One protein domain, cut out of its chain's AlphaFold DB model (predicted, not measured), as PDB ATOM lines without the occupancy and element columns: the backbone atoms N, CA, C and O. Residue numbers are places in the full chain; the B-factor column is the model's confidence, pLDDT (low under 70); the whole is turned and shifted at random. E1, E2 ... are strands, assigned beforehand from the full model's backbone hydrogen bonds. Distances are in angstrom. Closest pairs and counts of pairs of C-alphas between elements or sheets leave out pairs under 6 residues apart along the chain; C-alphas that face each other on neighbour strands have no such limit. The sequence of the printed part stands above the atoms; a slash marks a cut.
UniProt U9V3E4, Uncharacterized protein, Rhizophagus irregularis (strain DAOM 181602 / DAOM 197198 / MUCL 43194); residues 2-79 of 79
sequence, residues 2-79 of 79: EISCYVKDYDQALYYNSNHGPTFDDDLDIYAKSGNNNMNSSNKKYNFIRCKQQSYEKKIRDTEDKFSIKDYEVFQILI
ATOM      1  N   GLU A   2     -29.870  27.427 -81.785       55.91
ATOM      2  CA  GLU A   2     -28.805  27.321 -82.784       55.91
ATOM      3  C   GLU A   2     -27.554  27.990 -82.206       55.91
ATOM      4  O   GLU A   2     -27.653  29.074 -81.629       55.91
ATOM      5  N   ILE A   3     -26.409  27.308 -82.267       60.78
ATOM      6  CA  ILE A   3     -25.168  27.723 -81.602       60.78
ATOM      7  C   ILE A   3     -24.035  27.628 -82.623       60.78
ATOM      8  O   ILE A   3     -23.767  26.550 -83.143       60.78
ATOM      9  N   SER A   4     -23.367  28.752 -82.897       58.78
ATOM     10  CA  SER A   4     -22.237  28.832 -83.832       58.78
ATOM     11  C   SER A   4     -20.921  29.033 -83.072       58.78
ATOM     12  O   SER A   4     -20.528  30.166 -82.777       58.78
ATOM     13  N   CYS A   5     -20.284  27.913 -82.724       62.75
ATOM     14  CA  CYS A   5     -18.948  27.755 -82.132       62.75
ATOM     15  C   CYS A   5     -17.780  27.812 -83.144       62.75
ATOM     16  O   CYS A   5     -17.743  26.938 -84.003       62.75
ATOM     17  N   TYR A   6     -16.792  28.716 -83.033       70.38
ATOM     18  CA  TYR A   6     -15.499  28.529 -83.728       70.38
ATOM     19  C   TYR A   6     -14.566  27.655 -82.885       70.38
ATOM     20  O   TYR A   6     -14.339  27.942 -81.707       70.38
ATOM     21  N   VAL A   7     -14.052  26.589 -83.498       67.00
ATOM     22  CA  VAL A   7     -13.126  25.629 -82.890       67.00
ATOM     23  C   VAL A   7     -11.704  26.189 -82.917       67.00
ATOM     24  O   VAL A   7     -11.239  26.613 -83.973       67.00
ATOM     25  N   LYS A   8     -11.001  26.159 -81.780       68.56
ATOM     26  CA  LYS A   8      -9.577  26.537 -81.712       68.56
ATOM     27  C   LYS A   8      -8.639  25.412 -82.147       68.56
ATOM     28  O   LYS A   8      -7.630  25.684 -82.787       68.56
ATOM     29  N   ASP A   9      -8.981  24.175 -81.795       72.56
ATOM     30  CA  ASP A   9      -8.223  22.966 -82.116       72.56
ATOM     31  C   ASP A   9      -9.187  21.865 -82.584       72.56
ATOM     32  O   ASP A   9     -10.024  21.387 -81.816       72.56
ATOM     33  N   TYR A  10      -9.099  21.499 -83.865       73.25
ATOM     34  CA  TYR A  10      -9.983  20.509 -84.488       73.25
ATOM     35  C   TYR A  10      -9.789  19.099 -83.935       73.25
ATOM     36  O   TYR A  10     -10.766  18.354 -83.864       73.25
ATOM     37  N   ASP A  11      -8.572  18.750 -83.510       74.56
ATOM     38  CA  ASP A  11      -8.265  17.409 -83.006       74.56
ATOM     39  C   ASP A  11      -8.862  17.184 -81.607       74.56
ATOM     40  O   ASP A  11      -9.110  16.045 -81.213       74.56
ATOM     41  N   GLN A  12      -9.132  18.269 -80.870       70.00
ATOM     42  CA  GLN A  12      -9.766  18.236 -79.545       70.00
ATOM     43  C   GLN A  12     -11.281  18.476 -79.597       70.00
ATOM     44  O   GLN A  12     -11.988  18.160 -78.647       70.00
ATOM     45  N   ALA A  13     -11.811  19.013 -80.699       66.31
ATOM     46  CA  ALA A  13     -13.206  19.447 -80.777       66.31
ATOM     47  C   ALA A  13     -14.232  18.312 -80.726       66.31
ATOM     48  O   ALA A  13     -15.402  18.559 -80.441       66.31
ATOM     49  N   LEU A  14     -13.822  17.084 -81.043       72.31
ATOM     50  CA  LEU A  14     -14.702  15.924 -81.087       72.31
ATOM     51  C   LEU A  14     -14.155  14.836 -80.174       72.31
ATOM     52  O   LEU A  14     -13.125  14.227 -80.454       72.31
ATOM     53  N   TYR A  15     -14.899  14.543 -79.112       72.62
ATOM     54  CA  TYR A  15     -14.623  13.402 -78.250       72.62
ATOM     55  C   TYR A  15     -15.709  12.341 -78.426       72.62
ATOM     56  O   TYR A  15     -16.904  12.639 -78.484       72.62
ATOM     57  N   TYR A  16     -15.292  11.079 -78.534       65.88
ATOM     58  CA  TYR A  16     -16.208   9.952 -78.657       65.88
ATOM     59  C   TYR A  16     -15.766   8.807 -77.749       65.88
ATOM     60  O   TYR A  16     -14.650   8.298 -77.836       65.88
ATOM     61  N   ASN A  17     -16.669   8.370 -76.879       74.38
ATOM     62  CA  ASN A  17     -16.470   7.240 -75.980       74.38
ATOM     63  C   ASN A  17     -17.784   6.466 -75.882       74.38
ATOM     64  O   ASN A  17     -18.859   7.046 -75.954       74.38
ATOM     65  N   SER A  18     -17.711   5.157 -75.656       74.25
ATOM     66  CA  SER A  18     -18.863   4.282 -75.419       74.25
ATOM     67  C   SER A  18     -19.902   4.816 -74.417       74.25
ATOM     68  O   SER A  18     -21.067   4.421 -74.492       74.25
ATOM     69  N   ASN A  19     -19.509   5.661 -73.458       77.19
ATOM     70  CA  ASN A  19     -20.404   6.252 -72.457       77.19
ATOM     71  C   ASN A  19     -20.873   7.673 -72.788       77.19
ATOM     72  O   ASN A  19     -21.770   8.172 -72.108       77.19
ATOM     73  N   HIS A  20     -20.297   8.289 -73.813       78.06
ATOM     74  CA  HIS A  20     -20.573   9.653 -74.236       78.06
ATOM     75  C   HIS A  20     -21.420   9.641 -75.518       78.06
ATOM     76  O   HIS A  20     -21.390   8.686 -76.296       78.06
ATOM     77  N   GLY A  21     -22.248  10.664 -75.698       75.50
ATOM     78  CA  GLY A  21     -22.764  11.017 -77.019       75.50
ATOM     79  C   GLY A  21     -21.691  11.765 -77.814       75.50
ATOM     80  O   GLY A  21     -20.569  11.912 -77.332       75.50
ATOM     81  N   PRO A  22     -22.017  12.272 -79.011       74.12
ATOM     82  CA  PRO A  22     -21.232  13.334 -79.632       74.12
ATOM     83  C   PRO A  22     -21.033  14.490 -78.639       74.12
ATOM     84  O   PRO A  22     -22.021  15.114 -78.235       74.12
ATOM     85  N   THR A  23     -19.788  14.740 -78.230       75.12
ATOM     86  CA  THR A  23     -19.420  15.847 -77.337       75.12
ATOM     87  C   THR A  23     -18.457  16.804 -78.027       75.12
ATOM     88  O   THR A  23     -17.595  16.387 -78.805       75.12
ATOM     89  N   PHE A  24     -18.624  18.094 -77.732       77.94
ATOM     90  CA  PHE A  24     -17.732  19.159 -78.177       77.94
ATOM     91  C   PHE A  24     -16.650  19.354 -77.122       77.94
ATOM     92  O   PHE A  24     -16.754  20.269 -76.306       77.94
ATOM     93  N   ASP A  25     -15.693  18.426 -77.078       77.19
ATOM     94  CA  ASP A  25     -14.746  18.308 -75.964       77.19
ATOM     95  C   ASP A  25     -15.489  18.298 -74.600       77.19
ATOM     96  O   ASP A  25     -16.574  17.717 -74.487       77.19
ATOM     97  N   ASP A  26     -14.946  18.980 -73.590       79.12
ATOM     98  CA  ASP A  26     -15.564  19.250 -72.290       79.12
ATOM     99  C   ASP A  26     -16.551  20.451 -72.305       79.12
ATOM    100  O   ASP A  26     -17.173  20.742 -71.276       79.12
ATOM    101  N   ASP A  27     -16.715  21.178 -73.425       84.12
ATOM    102  CA  ASP A  27     -17.660  22.310 -73.526       84.12
ATOM    103  C   ASP A  27     -19.122  21.848 -73.594       84.12
ATOM    104  O   ASP A  27     -20.007  22.541 -73.082       84.12
ATOM    105  N   LEU A  28     -19.391  20.682 -74.191       87.12
ATOM    106  CA  LEU A  28     -20.697  20.015 -74.162       87.12
ATOM    107  C   LEU A  28     -20.535  18.561 -73.724       87.12
ATOM    108  O   LEU A  28     -20.338  17.667 -74.544       87.12
ATOM    109  N   ASP A  29     -20.720  18.326 -72.430       86.94
ATOM    110  CA  ASP A  29     -20.743  16.992 -71.846       86.94
ATOM    111  C   ASP A  29     -22.118  16.361 -72.052       86.94
ATOM    112  O   ASP A  29     -23.099  16.828 -71.474       86.94
ATOM    113  N   ILE A  30     -22.195  15.261 -72.803       86.81
ATOM    114  CA  ILE A  30     -23.386  14.407 -72.901       86.81
ATOM    115  C   ILE A  30     -22.943  12.976 -72.629       86.81
ATOM    116  O   ILE A  30     -22.280  12.363 -73.461       86.81
ATOM    117  N   TYR A  31     -23.286  12.421 -71.464       84.56
ATOM    118  CA  TYR A  31     -22.907  11.048 -71.126       84.56
ATOM    119  C   TYR A  31     -23.904  10.337 -70.208       84.56
ATOM    120  O   TYR A  31     -24.773  10.934 -69.566       84.56
ATOM    121  N   ALA A  32     -23.796   9.010 -70.167       81.62
ATOM    122  CA  ALA A  32     -24.546   8.159 -69.252       81.62
ATOM    123  C   ALA A  32     -23.694   7.887 -68.004       81.62
ATOM    124  O   ALA A  32     -22.661   7.217 -68.074       81.62
ATOM    125  N   LYS A  33     -24.103   8.403 -66.838       74.56
ATOM    126  CA  LYS A  33     -23.358   8.177 -65.588       74.56
ATOM    127  C   LYS A  33     -23.410   6.688 -65.201       74.56
ATOM    128  O   LYS A  33     -24.491   6.103 -65.166       74.56
ATOM    129  N   SER A  34     -22.256   6.109 -64.849       63.75
ATOM    130  CA  SER A  34     -21.987   4.669 -64.608       63.75
ATOM    131  C   SER A  34     -22.796   3.963 -63.490       63.75
ATOM    132  O   SER A  34     -22.428   2.876 -63.066       63.75
ATOM    133  N   GLY A  35     -23.900   4.529 -62.999       56.59
ATOM    134  CA  GLY A  35     -24.808   3.840 -62.068       56.59
ATOM    135  C   GLY A  35     -25.794   2.882 -62.750       56.59
ATOM    136  O   GLY A  35     -26.449   2.096 -62.074       56.59
ATOM    137  N   ASN A  36     -25.912   2.937 -64.082       53.19
ATOM    138  CA  ASN A  36     -26.764   2.040 -64.858       53.19
ATOM    139  C   ASN A  36     -25.941   0.852 -65.372       53.19
ATOM    140  O   ASN A  36     -25.411   0.883 -66.478       53.19
ATOM    141  N   ASN A  37     -25.887  -0.215 -64.573       49.94
ATOM    142  CA  ASN A  37     -25.197  -1.485 -64.852       49.94
ATOM    143  C   ASN A  37     -25.753  -2.280 -66.058       49.94
ATOM    144  O   ASN A  37     -25.363  -3.420 -66.275       49.94
ATOM    145  N   ASN A  38     -26.657  -1.702 -66.854       51.59
ATOM    146  CA  ASN A  38     -27.195  -2.316 -68.064       51.59
ATOM    147  C   ASN A  38     -26.538  -1.681 -69.289       51.59
ATOM    148  O   ASN A  38     -27.101  -0.826 -69.973       51.59
ATOM    149  N   MET A  39     -25.302  -2.107 -69.530       53.97
ATOM    150  CA  MET A  39     -24.434  -1.675 -70.620       53.97
ATOM    151  C   MET A  39     -24.819  -2.345 -71.952       53.97
ATOM    152  O   MET A  39     -23.972  -2.868 -72.663       53.97
ATOM    153  N   ASN A  40     -26.102  -2.309 -72.315       55.59
ATOM    154  CA  ASN A  40     -26.523  -2.607 -73.681       55.59
ATOM    155  C   ASN A  40     -26.484  -1.283 -74.452       55.59
ATOM    156  O   ASN A  40     -27.244  -0.357 -74.157       55.59
ATOM    157  N   SER A  41     -25.548  -1.172 -75.397       56.41
ATOM    158  CA  SER A  41     -25.259   0.051 -76.166       56.41
ATOM    159  C   SER A  41     -26.478   0.639 -76.879       56.41
ATOM    160  O   SER A  41     -26.509   1.836 -77.139       56.41
ATOM    161  N   SER A  42     -27.498  -0.177 -77.145       58.03
ATOM    162  CA  SER A  42     -28.696   0.189 -77.896       58.03
ATOM    163  C   SER A  42     -29.733   1.010 -77.123       58.03
ATOM    164  O   SER A  42     -30.639   1.542 -77.755       58.03
ATOM    165  N   ASN A  43     -29.639   1.131 -75.789       58.75
ATOM    166  CA  ASN A  43     -30.661   1.829 -74.985       58.75
ATOM    167  C   ASN A  43     -30.079   2.743 -73.888       58.75
ATOM    168  O   ASN A  43     -30.728   3.012 -72.871       58.75
ATOM    169  N   LYS A  44     -28.835   3.214 -74.069       67.81
ATOM    170  CA  LYS A  44     -28.209   4.170 -73.147       67.81
ATOM    171  C   LYS A  44     -28.970   5.494 -73.185       67.81
ATOM    172  O   LYS A  44     -28.901   6.237 -74.155       67.81
ATOM    173  N   LYS A  45     -29.673   5.811 -72.096       74.25
ATOM    174  CA  LYS A  45     -30.231   7.149 -71.879       74.25
ATOM    175  C   LYS A  45     -29.135   8.054 -71.328       74.25
ATOM    176  O   LYS A  45     -28.703   7.864 -70.189       74.25
ATOM    177  N   TYR A  46     -28.704   9.030 -72.122       80.00
ATOM    178  CA  TYR A  46     -27.836  10.100 -71.642       80.00
ATOM    179  C   TYR A  46     -28.605  10.921 -70.606       80.00
ATOM    180  O   TYR A  46     -29.637  11.520 -70.898       80.00
ATOM    181  N   ASN A  47     -28.147  10.860 -69.360       84.25
ATOM    182  CA  ASN A  47     -28.821  11.466 -68.211       84.25
ATOM    183  C   ASN A  47     -27.967  12.532 -67.527       84.25
ATOM    184  O   ASN A  47     -28.396  13.135 -66.542       84.25
ATOM    185  N   PHE A  48     -26.756  12.743 -68.030       87.88
ATOM    186  CA  PHE A  48     -25.883  13.809 -67.609       87.88
ATOM    187  C   PHE A  48     -25.598  14.690 -68.814       87.88
ATOM    188  O   PHE A  48     -24.994  14.233 -69.783       87.88
ATOM    189  N   ILE A  49     -26.054  15.938 -68.731       89.62
ATOM    190  CA  ILE A  49     -25.802  16.949 -69.747       89.62
ATOM    191  C   ILE A  49     -25.383  18.240 -69.052       89.62
ATOM    192  O   ILE A  49     -26.056  18.673 -68.110       89.62
ATOM    193  N   ARG A  50     -24.274  18.832 -69.494       90.12
ATOM    194  CA  ARG A  50     -23.733  20.092 -68.970       90.12
ATOM    195  C   ARG A  50     -22.979  20.838 -70.066       90.12
ATOM    196  O   ARG A  50     -22.348  20.211 -70.909       90.12
ATOM    197  N   CYS A  51     -22.993  22.166 -69.987       89.75
ATOM    198  CA  CYS A  51     -22.085  23.013 -70.750       89.75
ATOM    199  C   CYS A  51     -21.001  23.621 -69.854       89.75
ATOM    200  O   CYS A  51     -21.287  23.999 -68.719       89.75
ATOM    201  N   LYS A  52     -19.784  23.742 -70.377       86.75
ATOM    202  CA  LYS A  52     -18.670  24.509 -69.797       86.75
ATOM    203  C   LYS A  52     -18.062  25.397 -70.885       86.75
ATOM    204  O   LYS A  52     -18.464  25.309 -72.039       86.75
ATOM    205  N   GLN A  53     -17.113  26.250 -70.506       84.06
ATOM    206  CA  GLN A  53     -16.259  26.974 -71.446       84.06
ATOM    207  C   GLN A  53     -14.800  26.529 -71.279       84.06
ATOM    208  O   GLN A  53     -14.163  26.887 -70.286       84.06
ATOM    209  N   GLN A  54     -14.280  25.744 -72.220       80.31
ATOM    210  CA  GLN A  54     -12.914  25.200 -72.206       80.31
ATOM    211  C   GLN A  54     -12.197  25.479 -73.535       80.31
ATOM    212  O   GLN A  54     -11.222  26.233 -73.565       80.31
ATOM    213  N   SER A  55     -12.721  24.941 -74.632       77.50
ATOM    214  CA  SER A  55     -12.054  24.853 -75.935       77.50
ATOM    215  C   SER A  55     -12.635  25.817 -76.970       77.50
ATOM    216  O   SER A  55     -11.912  26.287 -77.855       77.50
ATOM    217  N   TYR A  56     -13.898  26.225 -76.821       77.19
ATOM    218  CA  TYR A  56     -14.532  27.226 -77.685       77.19
ATOM    219  C   TYR A  56     -14.404  28.657 -77.133       77.19
ATOM    220  O   TYR A  56     -14.397  28.908 -75.926       77.19
ATOM    221  N   GLU A  57     -14.320  29.648 -78.029       79.25
ATOM    222  CA  GLU A  57     -14.218  31.065 -77.632       79.25
ATOM    223  C   GLU A  57     -15.460  31.588 -76.913       79.25
ATOM    224  O   GLU A  57     -15.362  32.438 -76.028       79.25
ATOM    225  N   LYS A  58     -16.631  31.087 -77.305       82.44
ATOM    226  CA  LYS A  58     -17.924  31.510 -76.777       82.44
ATOM    227  C   LYS A  58     -18.565  30.363 -76.026       82.44
ATOM    228  O   LYS A  58     -18.526  29.222 -76.481       82.44
ATOM    229  N   LYS A  59     -19.216  30.705 -74.915       82.38
ATOM    230  CA  LYS A  59     -20.040  29.768 -74.162       82.38
ATOM    231  C   LYS A  59     -21.137  29.184 -75.048       82.38
ATOM    232  O   LYS A  59     -21.825  29.922 -75.748       82.38
ATOM    233  N   ILE A  60     -21.339  27.875 -74.934       83.81
ATOM    234  CA  ILE A  60     -22.489  27.175 -75.524       83.81
ATOM    235  C   ILE A  60     -23.783  27.571 -74.785       83.81
ATOM    236  O   ILE A  60     -24.840  27.713 -75.395       83.81
ATOM    237  N   ARG A  61     -23.699  27.805 -73.466       87.19
ATOM    238  CA  ARG A  61     -24.788  28.285 -72.598       87.19
ATOM    239  C   ARG A  61     -24.266  29.255 -71.546       87.19
ATOM    240  O   ARG A  61     -23.155  29.090 -71.051       87.19
ATOM    241  N   ASP A  62     -25.107  30.195 -71.129       87.62
ATOM    242  CA  ASP A  62     -24.747  31.168 -70.087       87.62
ATOM    243  C   ASP A  62     -24.499  30.515 -68.720       87.62
ATOM    244  O   ASP A  62     -23.657  30.992 -67.954       87.62
ATOM    245  N   THR A  63     -25.203  29.412 -68.430       89.31
ATOM    246  CA  THR A  63     -25.075  28.659 -67.176       89.31
ATOM    247  C   THR A  63     -24.431  27.292 -67.385       89.31
ATOM    248  O   THR A  63     -24.711  26.604 -68.370       89.31
ATOM    249  N   GLU A  64     -23.618  26.881 -66.411       88.44
ATOM    250  CA  GLU A  64     -23.000  25.547 -66.339       88.44
ATOM    251  C   GLU A  64     -23.887  24.521 -65.609       88.44
ATOM    252  O   GLU A  64     -23.444  23.428 -65.238       88.44
ATOM    253  N   ASP A  65     -25.153  24.869 -65.367       90.44
ATOM    254  CA  ASP A  65     -26.103  23.976 -64.719       90.44
ATOM    255  C   ASP A  65     -26.406  22.769 -65.599       90.44
ATOM    256  O   ASP A  65     -26.396  22.828 -66.833       90.44
ATOM    257  N   LYS A  66     -26.760  21.664 -64.945       90.00
ATOM    258  CA  LYS A  66     -27.260  20.491 -65.653       90.00
ATOM    259  C   LYS A  66     -28.606  20.800 -66.286       90.00
ATOM    260  O   LYS A  66     -29.449  21.465 -65.685       90.00
ATOM    261  N   PHE A  67     -28.832  20.243 -67.464       89.25
ATOM    262  CA  PHE A  67     -30.103  20.372 -68.165       89.25
ATOM    263  C   PHE A  67     -30.511  19.052 -68.816       89.25
ATOM    264  O   PHE A  67     -29.772  18.069 -68.785       89.25
ATOM    265  N   SER A  68     -31.724  19.009 -69.359       86.88
ATOM    266  CA  SER A  68     -32.217  17.894 -70.163       86.88
ATOM    267  C   SER A  68     -32.336  18.319 -71.622       86.88
ATOM    268  O   SER A  68     -32.664  19.467 -71.925       86.88
ATOM    269  N   ILE A  69     -32.077  17.384 -72.530       82.88
ATOM    270  CA  ILE A  69     -32.317  17.543 -73.961       82.88
ATOM    271  C   ILE A  69     -33.140  16.348 -74.423       82.88
ATOM    272  O   ILE A  69     -32.921  15.230 -73.956       82.88
ATOM    273  N   LYS A  70     -34.135  16.594 -75.273       82.62
ATOM    274  CA  LYS A  70     -34.940  15.514 -75.843       82.62
ATOM    275  C   LYS A  70     -34.243  14.953 -77.076       82.62
ATOM    276  O   LYS A  70     -33.941  13.770 -77.112       82.62
ATOM    277  N   ASP A  71     -33.940  15.846 -78.010       82.75
ATOM    278  CA  ASP A  71     -33.317  15.564 -79.294       82.75
ATOM    279  C   ASP A  71     -32.347  16.715 -79.611       82.75
ATOM    280  O   ASP A  71     -32.603  17.865 -79.229       82.75
ATOM    281  N   TYR A  72     -31.231  16.414 -80.273       80.00
ATOM    282  CA  TYR A  72     -30.267  17.406 -80.750       80.00
ATOM    283  C   TYR A  72     -29.592  16.927 -82.031       80.00
ATOM    284  O   TYR A  72     -29.430  15.726 -82.239       80.00
ATOM    285  N   GLU A  73     -29.188  17.873 -82.871       81.88
ATOM    286  CA  GLU A  73     -28.489  17.615 -84.128       81.88
ATOM    287  C   GLU A  73     -27.154  18.360 -84.113       81.88
ATOM    288  O   GLU A  73     -27.057  19.479 -83.604       81.88
ATOM    289  N   VAL A  74     -26.116  17.716 -84.647       76.25
ATOM    290  CA  VAL A  74     -24.766  18.273 -84.756       76.25
ATOM    291  C   VAL A  74     -24.405  18.350 -86.232       76.25
ATOM    292  O   VAL A  74     -24.472  17.345 -86.938       76.25
ATOM    293  N   PHE A  75     -23.994  19.534 -86.681       76.94
ATOM    294  CA  PHE A  75     -23.536  19.780 -88.046       76.94
ATOM    295  C   PHE A  75     -22.071  20.210 -88.017       76.94
ATOM    296  O   PHE A  75     -21.707  21.128 -87.284       76.94
ATOM    297  N   GLN A  76     -21.235  19.562 -88.827       72.19
ATOM    298  CA  GLN A  76     -19.860  19.993 -89.064       72.19
ATOM    299  C   GLN A  76     -19.816  20.798 -90.362       72.19
ATOM    300  O   GLN A  76     -20.201  20.297 -91.418       72.19
ATOM    301  N   ILE A  77     -19.334  22.037 -90.284       73.50
ATOM    302  CA  ILE A  77     -19.096  22.883 -91.454       73.50
ATOM    303  C   ILE A  77     -17.590  22.873 -91.715       73.50
ATOM    304  O   ILE A  77     -16.816  23.321 -90.871       73.50
ATOM    305  N   LEU A  78     -17.179  22.326 -92.859       66.38
ATOM    306  CA  LEU A  78     -15.798  22.388 -93.338       66.38
ATOM    307  C   LEU A  78     -15.635  23.694 -94.126       66.38
ATOM    308  O   LEU A  78     -16.404  23.930 -95.059       66.38
ATOM    309  N   ILE A  79     -14.684  24.536 -93.719       66.19
ATOM    310  CA  ILE A  79     -14.361  25.821 -94.363       66.19
ATOM    311  C   ILE A  79     -12.999  25.706 -95.038       66.19
ATOM    312  O   ILE A  79     -12.090  25.130 -94.397       66.19
TER     313      ILE A  79
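AT A GLANCE: This is residues 2 to 79 of the 79 residues of an uncharacterized protein of Rhizophagus irregularis (strain DAOM 181602 / DAOM 197198 / MUCL 43194) (UniProt U9V3E4). This model has little regular structure: a small antiparallel hairpin of two short strands, E1 and E2, amid long loops, with residues 32 to 47 looping out between the strands. The printed part has 78 residues, 8 of them in named elements, with no named helix; the class is all strand, E1 then E2 along the chain. It is compact, with a radius of gyration of the C-alphas of 13.2 A, and only just elongated, spanning 39 by 26 by 20 A.

HOW THE PARTS SIT: E1, residues 28 to 31, and E2, residues 48 to 51, form a hairpin, antiparallel at 174 degrees between directions. C-alphas 28 and 51 face each other at 4.7 A. N 29 and O 50, 2.9 A, are within hydrogen-bond range, as are N 48 and O 31, 3.1 A.

IN THESE COORDINATES: E1 begins at C-alpha 28 (-20.697, 20.015, -74.162) and is 9.7 A long. E2, 10.4 A long, ends at C-alpha 51 (-22.085, 23.013, -70.750).

THE WHOLE: The two C-alphas farthest apart, of Asn 37 and Ile 79, are 41.6 A apart. The printed part has no cut. The link from E1 to E2 is long, 16 residues. Mean pLDDT of the printed part is 75.2; 21 residues are under 70, among them 34 to 44.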